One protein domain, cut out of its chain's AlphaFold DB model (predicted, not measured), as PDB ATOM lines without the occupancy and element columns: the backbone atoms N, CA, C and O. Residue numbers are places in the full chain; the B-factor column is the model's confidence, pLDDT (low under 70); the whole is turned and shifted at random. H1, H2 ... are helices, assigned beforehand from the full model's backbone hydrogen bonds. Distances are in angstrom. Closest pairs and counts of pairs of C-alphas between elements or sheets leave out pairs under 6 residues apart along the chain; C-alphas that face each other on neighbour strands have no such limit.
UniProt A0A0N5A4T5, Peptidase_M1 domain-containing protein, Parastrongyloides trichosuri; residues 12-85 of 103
ATOM      1  N   LYS A  12     -11.009 114.791 -91.370       55.31
ATOM      2  CA  LYS A  12     -12.160 115.625 -91.768       55.31
ATOM      3  C   LYS A  12     -13.513 115.048 -91.330       55.31
ATOM      4  O   LYS A  12     -14.482 115.804 -91.229       55.31
ATOM      5  N   SER A  13     -13.612 113.745 -91.078       56.97
ATOM      6  CA  SER A  13     -14.823 113.085 -90.580       56.97
ATOM      7  C   SER A  13     -15.135 113.517 -89.147       56.97
ATOM      8  O   SER A  13     -16.283 113.844 -88.853       56.97
ATOM      9  N   LEU A  14     -14.114 113.656 -88.293       57.31
ATOM     10  CA  LEU A  14     -14.268 114.085 -86.902       57.31
ATOM     11  C   LEU A  14     -14.969 115.445 -86.827       57.31
ATOM     12  O   LEU A  14     -15.980 115.592 -86.141       57.31
ATOM     13  N   LEU A  15     -14.514 116.419 -87.619       57.12
ATOM     14  CA  LEU A  15     -15.134 117.748 -87.697       57.12
ATOM     15  C   LEU A  15     -16.588 117.704 -88.200       57.12
ATOM     16  O   LEU A  15     -17.406 118.526 -87.786       57.12
ATOM     17  N   LYS A  16     -16.950 116.734 -89.053       58.50
ATOM     18  CA  LYS A  16     -18.346 116.531 -89.486       58.50
ATOM     19  C   LYS A  16     -19.220 115.979 -88.358       58.50
ATOM     20  O   LYS A  16     -20.380 116.387 -88.243       58.50
ATOM     21  N   ILE A  17     -18.682 115.101 -87.509       60.38
ATOM     22  CA  ILE A  17     -19.387 114.589 -86.324       60.38
ATOM     23  C   ILE A  17     -19.628 115.739 -85.331       60.38
ATOM     24  O   ILE A  17     -20.747 115.881 -84.839       60.38
ATOM     25  N   TYR A  18     -18.651 116.636 -85.154       56.28
ATOM     26  CA  TYR A  18     -18.761 117.866 -84.349       56.28
ATOM     27  C   TYR A  18     -19.518 119.019 -85.030       56.28
ATOM     28  O   TYR A  18     -19.419 120.172 -84.610       56.28
ATOM     29  N   SER A  19     -20.302 118.748 -86.074       61.28
ATOM     30  CA  SER A  19     -21.087 119.797 -86.723       61.28
ATOM     31  C   SER A  19     -22.238 120.290 -85.834       61.28
ATOM     32  O   SER A  19     -22.864 119.529 -85.089       61.28
ATOM     33  N   ALA A  20     -22.592 121.572 -85.971       65.88
ATOM     34  CA  ALA A  20     -23.743 122.168 -85.284       65.88
ATOM     35  C   ALA A  20     -25.061 121.408 -85.550       65.88
ATOM     36  O   ALA A  20     -25.965 121.401 -84.715       65.88
ATOM     37  N   VAL A  21     -25.168 120.734 -86.702       67.25
ATOM     38  CA  VAL A  21     -26.318 119.892 -87.058       67.25
ATOM     39  C   VAL A  21     -26.403 118.663 -86.153       67.25
ATOM     40  O   VAL A  21     -27.498 118.347 -85.686       67.25
ATOM     41  N   SER A  22     -25.276 118.009 -85.851       70.19
ATOM     42  CA  SER A  22     -25.229 116.870 -84.929       70.19
ATOM     43  C   SER A  22     -25.696 117.272 -83.528       70.19
ATOM     44  O   SER A  22     -26.601 116.650 -82.978       70.19
ATOM     45  N   TYR A  23     -25.175 118.369 -82.973       76.25
ATOM     46  CA  TYR A  23     -25.580 118.831 -81.639       76.25
ATOM     47  C   TYR A  23     -27.056 119.242 -81.573       76.25
ATOM     48  O   TYR A  23     -27.775 118.831 -80.659       76.25
ATOM     49  N   ARG A  24     -27.552 119.992 -82.569       79.19
ATOM     50  CA  ARG A  24     -28.963 120.413 -82.611       79.19
ATOM     51  C   ARG A  24     -29.915 119.229 -82.777       79.19
ATOM     52  O   ARG A  24     -30.914 119.153 -82.063       79.19
ATOM     53  N   LYS A  25     -29.608 118.294 -83.687       83.31
ATOM     54  CA  LYS A  25     -30.427 117.092 -83.906       83.31
ATOM     55  C   LYS A  25     -30.398 116.181 -82.676       83.31
ATOM     56  O   LYS A  25     -31.454 115.735 -82.236       83.31
ATOM     57  N   GLY A  26     -29.224 115.968 -82.082       84.25
ATOM     58  CA  GLY A  26     -29.060 115.155 -80.875       84.25
ATOM     59  C   GLY A  26     -29.849 115.704 -79.689       84.25
ATOM     60  O   GLY A  26     -30.623 114.973 -79.077       84.25
ATOM     61  N   GLY A  27     -29.742 117.009 -79.422       87.31
ATOM     62  CA  GLY A  27     -30.506 117.662 -78.357       87.31
ATOM     63  C   GLY A  27     -32.024 117.571 -78.562       87.31
ATOM     64  O   GLY A  27     -32.757 117.270 -77.620       87.31
ATOM     65  N   ALA A  28     -32.506 117.768 -79.794       89.00
ATOM     66  CA  ALA A  28     -33.929 117.642 -80.115       89.00
ATOM     67  C   ALA A  28     -34.449 116.208 -79.915       89.00
ATOM     68  O   ALA A  28     -35.521 116.022 -79.338       89.00
ATOM     69  N   ILE A  29     -33.670 115.204 -80.331       89.44
ATOM     70  CA  ILE A  29     -33.985 113.788 -80.122       89.44
ATOM     71  C   ILE A  29     -34.030 113.455 -78.624       89.44
ATOM     72  O   ILE A  29     -34.992 112.840 -78.168       89.44
ATOM     73  N   LEU A  30     -33.042 113.891 -77.836       90.06
ATOM     74  CA  LEU A  30     -33.028 113.660 -76.386       90.06
ATOM     75  C   LEU A  30     -34.228 114.308 -75.691       90.06
ATOM     76  O   LEU A  30     -34.825 113.700 -74.804       90.06
ATOM     77  N   ARG A  31     -34.624 115.512 -76.123       92.12
ATOM     78  CA  ARG A  31     -35.840 116.168 -75.631       92.12
ATOM     79  C   ARG A  31     -37.090 115.360 -75.977       92.12
ATOM     80  O   ARG A  31     -37.898 115.118 -75.093       92.12
ATOM     81  N   MET A  32     -37.228 114.897 -77.220       91.56
ATOM     82  CA  MET A  32     -38.349 114.043 -77.634       91.56
ATOM     83  C   MET A  32     -38.422 112.765 -76.789       91.56
ATOM     84  O   MET A  32     -39.497 112.394 -76.324       91.56
ATOM     85  N   VAL A  33     -37.282 112.116 -76.537       91.62
ATOM     86  CA  VAL A  33     -37.227 110.926 -75.681       91.62
ATOM     87  C   VAL A  33     -37.654 111.250 -74.256       91.62
ATOM     88  O   VAL A  33     -38.478 110.522 -73.707       91.62
ATOM     89  N   ARG A  34     -37.151 112.343 -73.672       92.94
ATOM     90  CA  ARG A  34     -37.545 112.795 -72.332       92.94
ATOM     91  C   ARG A  34     -39.056 112.985 -72.214       92.94
ATOM     92  O   ARG A  34     -39.622 112.556 -71.215       92.94
ATOM     93  N   GLU A  35     -39.697 113.597 -73.207       93.56
ATOM     94  CA  GLU A  35     -41.155 113.775 -73.201       93.56
ATOM     95  C   GLU A  35     -41.899 112.439 -73.388       93.56
ATOM     96  O   GLU A  35     -42.926 112.214 -72.757       93.56
ATOM     97  N   PHE A  36     -41.357 111.504 -74.176       90.50
ATOM     98  CA  PHE A  36     -41.976 110.193 -74.405       90.50
ATOM     99  C   PHE A  36     -41.918 109.250 -73.189       90.50
ATOM    100  O   PHE A  36     -42.864 108.499 -72.932       90.50
ATOM    101  N   ILE A  37     -40.802 109.245 -72.452       90.94
ATOM    102  CA  ILE A  37     -40.605 108.363 -71.283       90.94
ATOM    103  C   ILE A  37     -40.879 109.052 -69.942       90.94
ATOM    104  O   ILE A  37     -40.875 108.392 -68.903       90.94
ATOM    105  N   GLY A  38     -41.114 110.363 -69.962       93.06
ATOM    106  CA  GLY A  38     -41.302 111.193 -68.779       93.06
ATOM    107  C   GLY A  38     -39.988 111.626 -68.121       93.06
ATOM    108  O   GLY A  38     -38.951 110.961 -68.203       93.06
ATOM    109  N   LYS A  39     -40.033 112.767 -67.421       93.75
ATOM    110  CA  LYS A  39     -38.854 113.398 -66.799       93.75
ATOM    111  C   LYS A  39     -38.164 112.489 -65.774       93.75
ATOM    112  O   LYS A  39     -36.934 112.407 -65.778       93.75
ATOM    113  N   ASP A  40     -38.936 111.795 -64.941       94.31
ATOM    114  CA  ASP A  40     -38.398 110.923 -63.891       94.31
ATOM    115  C   ASP A  40     -37.796 109.642 -64.459       94.31
ATOM    116  O   ASP A  40     -36.684 109.263 -64.082       94.31
ATOM    117  N   GLY A  41     -38.486 109.018 -65.421       92.62
ATOM    118  CA  GLY A  41     -37.976 107.869 -66.163       92.62
ATOM    119  C   GLY A  41     -36.656 108.205 -66.849       92.62
ATOM    120  O   GLY A  41     -35.674 107.482 -66.689       92.62
ATOM    121  N   PHE A  42     -36.583 109.360 -67.514       93.88
ATOM    122  CA  PHE A  42     -35.360 109.843 -68.151       93.88
ATOM    123  C   PHE A  42     -34.208 110.027 -67.153       93.88
ATOM    124  O   PHE A  42     -33.119 109.492 -67.365       93.88
ATOM    125  N   LYS A  43     -34.445 110.731 -66.037       95.81
ATOM    126  CA  LYS A  43     -33.412 110.984 -65.019       95.81
ATOM    127  C   LYS A  43     -32.886 109.685 -64.406       95.81
ATOM    128  O   LYS A  43     -31.672 109.496 -64.341       95.81
ATOM    129  N   ARG A  44     -33.780 108.786 -63.981       95.75
ATOM    130  CA  ARG A  44     -33.406 107.498 -63.373       95.75
ATOM    131  C   ARG A  44     -32.633 106.620 -64.347       95.75
ATOM    132  O   ARG A  44     -31.624 106.032 -63.970       95.75
ATOM    133  N   SER A  45     -33.059 106.585 -65.607       94.12
ATOM    134  CA  SER A  45     -32.371 105.795 -66.626       94.12
ATOM    135  C   SER A  45     -30.982 106.333 -66.948       94.12
ATOM    136  O   SER A  45     -30.053 105.547 -67.100       94.12
ATOM    137  N   LEU A  46     -30.804 107.657 -66.985       94.50
ATOM    138  CA  LEU A  46     -29.487 108.260 -67.183       94.50
ATOM    139  C   LEU A  46     -28.554 107.994 -65.992       94.50
ATOM    140  O   LEU A  46     -27.389 107.663 -66.185       94.50
ATOM    141  N   GLN A  47     -29.068 108.081 -64.761       95.50
ATOM    142  CA  GLN A  47     -28.307 107.714 -63.563       95.50
ATOM    143  C   GLN A  47     -27.880 106.243 -63.594       95.50
ATOM    144  O   GLN A  47     -26.733 105.933 -63.279       95.50
ATOM    145  N   TYR A  48     -28.785 105.345 -63.986       95.38
ATOM    146  CA  TYR A  48     -28.489 103.924 -64.143       95.38
ATOM    147  C   TYR A  48     -27.420 103.684 -65.217       95.38
ATOM    148  O   TYR A  48     -26.430 103.006 -64.951       95.38
ATOM    149  N   TYR A  49     -27.574 104.298 -66.390       95.12
ATOM    150  CA  TYR A  49     -26.618 104.218 -67.493       95.12
ATOM    151  C   TYR A  49     -25.208 104.660 -67.080       95.12
ATOM    152  O   TYR A  49     -24.249 103.911 -67.257       95.12
ATOM    153  N   LEU A  50     -25.087 105.850 -66.478       94.50
ATOM    154  CA  LEU A  50     -23.799 106.407 -66.060       94.50
ATOM    155  C   LEU A  50     -23.125 105.556 -64.983       94.50
ATOM    156  O   LEU A  50     -21.918 105.362 -65.040       94.50
ATOM    157  N   LYS A  51     -23.891 105.017 -64.023       94.69
ATOM    158  CA  LYS A  51     -23.350 104.109 -63.000       94.69
ATOM    159  C   LYS A  51     -22.875 102.789 -63.604       94.69
ATOM    160  O   LYS A  51     -21.808 102.309 -63.246       94.69
ATOM    161  N   ARG A  52     -23.658 102.208 -64.518       93.88
ATOM    162  CA  ARG A  52     -23.362 100.911 -65.146       93.88
ATOM    163  C   ARG A  52     -22.127 100.955 -66.044       93.88
ATOM    164  O   ARG A  52     -21.422  99.959 -66.140       93.88
ATOM    165  N   HIS A  53     -21.882 102.086 -66.696       92.88
ATOM    166  CA  HIS A  53     -20.769 102.266 -67.630       92.88
ATOM    167  C   HIS A  53     -19.704 103.241 -67.114       92.88
ATOM    168  O   HIS A  53     -18.940 103.801 -67.902       92.88
ATOM    169  N   ALA A  54     -19.656 103.466 -65.800       92.44
ATOM    170  CA  ALA A  54     -18.667 104.344 -65.195       92.44
ATOM    171  C   ALA A  54     -17.249 103.878 -65.554       92.44
ATOM    172  O   ALA A  54     -16.944 102.690 -65.470       92.44
ATOM    173  N   TYR A  55     -16.393 104.825 -65.954       89.75
ATOM    174  CA  TYR A  55     -14.987 104.586 -66.322       89.75
ATOM    175  C   TYR A  55     -14.769 103.638 -67.516       89.75
ATOM    176  O   TYR A  55     -13.642 103.224 -67.773       89.75
ATOM    177  N   GLY A  56     -15.832 103.311 -68.256       90.31
ATOM    178  CA  GLY A  56     -15.786 102.463 -69.442       90.31
ATOM    179  C   GLY A  56     -16.271 103.180 -70.700       90.31
ATOM    180  O   GLY A  56     -16.649 104.350 -70.684       90.31
ATOM    181  N   ASN A  57     -16.290 102.433 -71.803       88.06
ATOM    182  CA  ASN A  57     -16.777 102.912 -73.093       88.06
ATOM    183  C   ASN A  57     -18.233 102.503 -73.328       88.06
ATOM    184  O   ASN A  57     -18.715 101.488 -72.816       88.06
ATOM    185  N   THR A  58     -18.933 103.281 -74.151       87.94
ATOM    186  CA  THR A  58     -20.347 103.056 -74.455       87.94
ATOM    187  C   THR A  58     -20.665 103.276 -75.921       87.94
ATOM    188  O   THR A  58     -20.095 104.163 -76.551       87.94
ATOM    189  N   ILE A  59     -21.648 102.529 -76.417       86.25
ATOM    190  CA  ILE A  59     -22.283 102.750 -77.719       86.25
ATOM    191  C   ILE A  59     -23.725 103.234 -77.530       86.25
ATOM    192  O   ILE A  59     -24.275 103.159 -76.429       86.25
ATOM    193  N   SER A  60     -24.346 103.734 -78.601       83.88
ATOM    194  CA  SER A  60     -25.698 104.315 -78.545       83.88
ATOM    195  C   SER A  60     -26.742 103.318 -78.029       83.88
ATOM    196  O   SER A  60     -27.668 103.692 -77.314       83.88
ATOM    197  N   GLU A  61     -26.571 102.044 -78.363       87.06
ATOM    198  CA  GLU A  61     -27.431 100.931 -77.977       87.06
ATOM    199  C   GLU A  61     -27.511 100.762 -76.451       87.06
ATOM    200  O   GLU A  61     -28.608 100.587 -75.920       87.06
ATOM    201  N   ASN A  62     -26.395 100.955 -75.734       89.94
ATOM    202  CA  ASN A  62     -26.343 100.846 -74.270       89.94
ATOM    203  C   ASN A  62     -27.259 101.872 -73.577       89.94
ATOM    204  O   ASN A  62     -27.834 101.601 -72.521       89.94
ATOM    205  N   LEU A  63     -27.410 103.065 -74.165       90.50
ATOM    206  CA  LEU A  63     -28.304 104.095 -73.634       90.50
ATOM    207  C   LEU A  63     -29.774 103.689 -73.795       90.50
ATOM    208  O   LEU A  63     -30.582 103.881 -72.882       90.50
ATOM    209  N   TRP A  64     -30.129 103.098 -74.937       91.00
ATOM    210  CA  TRP A  64     -31.490 102.623 -75.191       91.00
ATOM    211  C   TRP A  64     -31.855 101.434 -74.301       91.00
ATOM    212  O   TRP A  64     -32.991 101.370 -73.828       91.00
ATOM    213  N   ASP A  65     -30.893 100.560 -74.000       91.94
ATOM    214  CA  ASP A  65     -31.064  99.464 -73.041       91.94
ATOM    215  C   ASP A  65     -31.332  99.980 -71.626       91.94
ATOM    216  O   ASP A  65     -32.237  99.490 -70.951       91.94
ATOM    217  N   ALA A  66     -30.610 101.013 -71.185       92.75
ATOM    218  CA  ALA A  66     -30.859 101.649 -69.893       92.75
ATOM    219  C   ALA A  66     -32.271 102.250 -69.801       92.75
ATOM    220  O   ALA A  66     -32.940 102.117 -68.774       92.75
ATOM    221  N   PHE A  67     -32.744 102.882 -70.879       91.62
ATOM    222  CA  PHE A  67     -34.097 103.442 -70.947       91.62
ATOM    223  C   PHE A  67     -35.157 102.339 -70.909       91.62
ATOM    224  O   PHE A  67     -36.150 102.469 -70.191       91.62
ATOM    225  N   TRP A  68     -34.941 101.238 -71.631       91.56
ATOM    226  CA  TRP A  68     -35.837 100.087 -71.598       91.56
ATOM    227  C   TRP A  68     -35.874  99.424 -70.215       91.56
ATOM    228  O   TRP A  68     -36.963  99.186 -69.700       91.56
ATOM    229  N   TYR A  69     -34.718  99.207 -69.583       92.06
ATOM    230  CA  TYR A  69     -34.614  98.556 -68.275       92.06
ATOM    231  C   TYR A  69     -35.403  99.290 -67.179       92.06
ATOM    232  O   TYR A  69     -36.077  98.662 -66.371       92.06
ATOM    233  N   ILE A  70     -35.356 100.626 -67.166       92.50
ATOM    234  CA  ILE A  70     -36.014 101.435 -66.131       92.50
ATOM    235  C   ILE A  70     -37.485 101.736 -66.447       92.50
ATOM    236  O   ILE A  70     -38.290 101.859 -65.528       92.50
ATOM    237  N   THR A  71     -37.849 101.898 -67.723       90.75
ATOM    238  CA  THR A  71     -39.191 102.383 -68.109       90.75
ATOM    239  C   THR A  71     -40.082 101.320 -68.748       90.75
ATOM    240  O   THR A  71     -41.263 101.574 -68.974       90.75
ATOM    241  N   GLY A  72     -39.530 100.159 -69.108       90.25
ATOM    242  CA  GLY A  72     -40.213  99.099 -69.855       90.25
ATOM    243  C   GLY A  72     -40.520  99.442 -71.321       90.25
ATOM    244  O   GLY A  72     -40.987  98.587 -72.075       90.25
ATOM    245  N   LYS A  73     -40.250 100.674 -71.774       86.88
ATOM    246  CA  LYS A  73     -40.554 101.125 -73.139       86.88
ATOM    247  C   LYS A  73     -39.466 100.663 -74.107       86.88
ATOM    248  O   LYS A  73     -38.285 100.938 -73.916       86.88
ATOM    249  N   LYS A  74     -39.854  99.960 -75.173       86.06
ATOM    250  CA  LYS A  74     -38.923  99.464 -76.202       86.06
ATOM    251  C   LYS A  74     -38.491 100.607 -77.127       86.06
ATOM    252  O   LYS A  74     -39.176 100.918 -78.097       86.06
ATOM    253  N   MET A  75     -37.346 101.221 -76.833       82.88
ATOM    254  CA  MET A  75     -36.874 102.425 -77.536       82.88
ATOM    255  C   MET A  75     -36.015 102.132 -78.771       82.88
ATOM    256  O   MET A  75     -35.949 102.970 -79.661       82.88
ATOM    257  N   HIS A  76     -35.406 100.946 -78.873       85.00
ATOM    258  CA  HIS A  76     -34.456 100.599 -79.944       85.00
ATOM    259  C   HIS A  76     -34.978 100.860 -81.356       85.00
ATOM    260  O   HIS A  76     -34.331 101.550 -82.139       85.00
ATOM    261  N   LYS A  77     -36.171 100.351 -81.687       85.88
ATOM    262  CA  LYS A  77     -36.733 100.486 -83.041       85.88
ATOM    263  C   LYS A  77     -36.995 101.949 -83.407       85.88
ATOM    264  O   LYS A  77     -36.671 102.367 -84.515       85.88
ATOM    265  N   MET A  78     -37.551 102.716 -82.469       86.25
ATOM    266  CA  MET A  78     -37.801 104.144 -82.655       86.25
ATOM    267  C   MET A  78     -36.481 104.905 -82.771       86.25
ATOM    268  O   MET A  78     -36.277 105.659 -83.710       86.25
ATOM    269  N   MET A  79     -35.549 104.696 -81.848       85.19
ATOM    270  CA  MET A  79     -34.312 105.466 -81.810       85.19
ATOM    271  C   MET A  79     -33.396 105.178 -82.992       85.19
ATOM    272  O   MET A  79     -32.792 106.111 -83.513       85.19
ATOM    273  N   ASN A  80     -33.368 103.938 -83.483       84.88
ATOM    274  CA  ASN A  80     -32.629 103.589 -84.691       84.88
ATOM    275  C   ASN A  80     -33.129 104.340 -85.931       84.88
ATOM    276  O   ASN A  80     -32.302 104.725 -86.758       84.88
ATOM    277  N   SER A  81     -34.436 104.601 -86.074       84.69
ATOM    278  CA  SER A  81     -34.914 105.399 -87.212       84.69
ATOM    279  C   SER A  81     -34.432 106.849 -87.112       84.69
ATOM    280  O   SER A  81     -33.934 107.396 -88.093       84.69
ATOM    281  N   TRP A  82     -34.458 107.449 -85.920       83.25
ATOM    282  CA  TRP A  82     -34.029 108.837 -85.716       83.25
ATOM    283  C   TRP A  82     -32.511 109.059 -85.824       83.25
ATOM    284  O   TRP A  82     -32.084 110.126 -86.285       83.25
ATOM    285  N   THR A  83     -31.693 108.084 -85.410       79.38
ATOM    286  CA  THR A  83     -30.224 108.208 -85.372       79.38
ATOM    287  C   THR A  83     -29.543 107.740 -86.658       79.38
ATOM    288  O   THR A  83     -28.574 108.370 -87.086       79.38
ATOM    289  N   ARG A  84     -30.046 106.678 -87.307       80.75
ATOM    290  CA  ARG A  84     -29.406 106.082 -88.495       80.75
ATOM    291  C   ARG A  84     -29.903 106.680 -89.810       80.75
ATOM    292  O   ARG A  84     -29.146 106.704 -90.783       80.75
ATOM    293  N   GLN A  85     -31.130 107.207 -89.851       78.88
ATOM    294  CA  GLN A  85     -31.699 107.802 -91.063       78.88
ATOM    295  C   GLN A  85     -31.450 109.317 -91.143       78.88
ATOM    296  O   GLN A  85     -31.385 110.046 -90.144       78.88
TER     297      GLN A  85
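This is residues 12 to 85 of the 103 residues of the protein "Peptidase_M1 domain-containing protein" of Parastrongyloides trichosuri (UniProt A0A0N5A4T5). Three helices, H2, H4 and H5, run in nearly the same line direction with their centres in a triangle, H4 and H5 folded back on each other as a hairpin and the long H2 set a little off from both, while H3 turns a corner from the last part of H2 and crosses H4 steeply. At the other end of H2, residues 12 to 24 stick out as an arm that holds the small H1 and the first turn of H2. The contacts of H2 with H4 and H5 are few, while H3 and H4 meet over a wide area. The printed part has 74 residues with five named helices, in the order H1, H2, H3, H4, H5, and no named strand: all helix. It is compact, with a radius of gyration of the C-alphas of 13.0 A, and spans 38 by 28 by 19 A.

H1 is residues 12 to 17 and begins with C-alpha 12 at (-12.160, 115.625, -91.768). H2, residues 20 to 37, is the longest helix at 25.9 A and ends with C-alpha 37 at (-40.605, 108.363, -71.283). H3 is residues 39 to 52, 20.0 A long. H4 is residues 60 to 71, 17.2 A long. H5 is residues 76 to 84, 11.3 A long, and ends with C-alpha 84 at (-29.406, 106.082, -88.495).

H1 and H2 meet only through their link, and H1 is apart from H3, H4 and H5. H2 and H3 only just touch, with 3 pairs of C-alphas within 8 A, and only at the corner, through residues 33 to 34 and 41 to 42; the closest C-alphas, of Arg 34 and Phe 42, are 5.6 A apart. They run opposite ways at a steep tilt of 67 degrees, only just short of about perpendicular. H3 and H4 touch with 17 pairs of C-alphas within 8 A, the closest being those of Ser 45 and Phe 67 at 5.2 A, and run opposite ways at a steep tilt of 56 degrees. H4 and H5 form a helical hairpin, opposite ways at a shallow tilt of 32 degrees, only just short of steep; H4 touches H5 with residues 61 to 65 alone, and the closest C-alphas, of Trp 64 and His 76, are 6.0 A apart. H2 is close but not clearly touching to H4, the same way at a shallow tilt of 19 degrees, with the closest C-alphas, of Ile 37 and Thr 71, 6.9 A apart. H2 and H5 are also close but not clearly touching, opposite ways at a shallow tilt of 15 degrees, with the C-alphas of Ile 29 and Trp 82 closest at 7.5 A. H3 and H5 are apart. Each O i to N i+4 pair is within hydrogen-bond range in H1, H2, H3 and H4, and 4 of 5 are in H5.

The two C-alphas farthest apart, of Lys 12 and Gly 72, are 39.2 A apart. Without residues 12 to 24, which stand free, the body spans 29 by 24 by 20 A. The printed part has no cut. The links H1 to H2, H2 to H3 and H4 to H5 are tight, and H3 to H4 is short. The mean pLDDT of the printed part is 85.1; residues 12 to 21 are under 70.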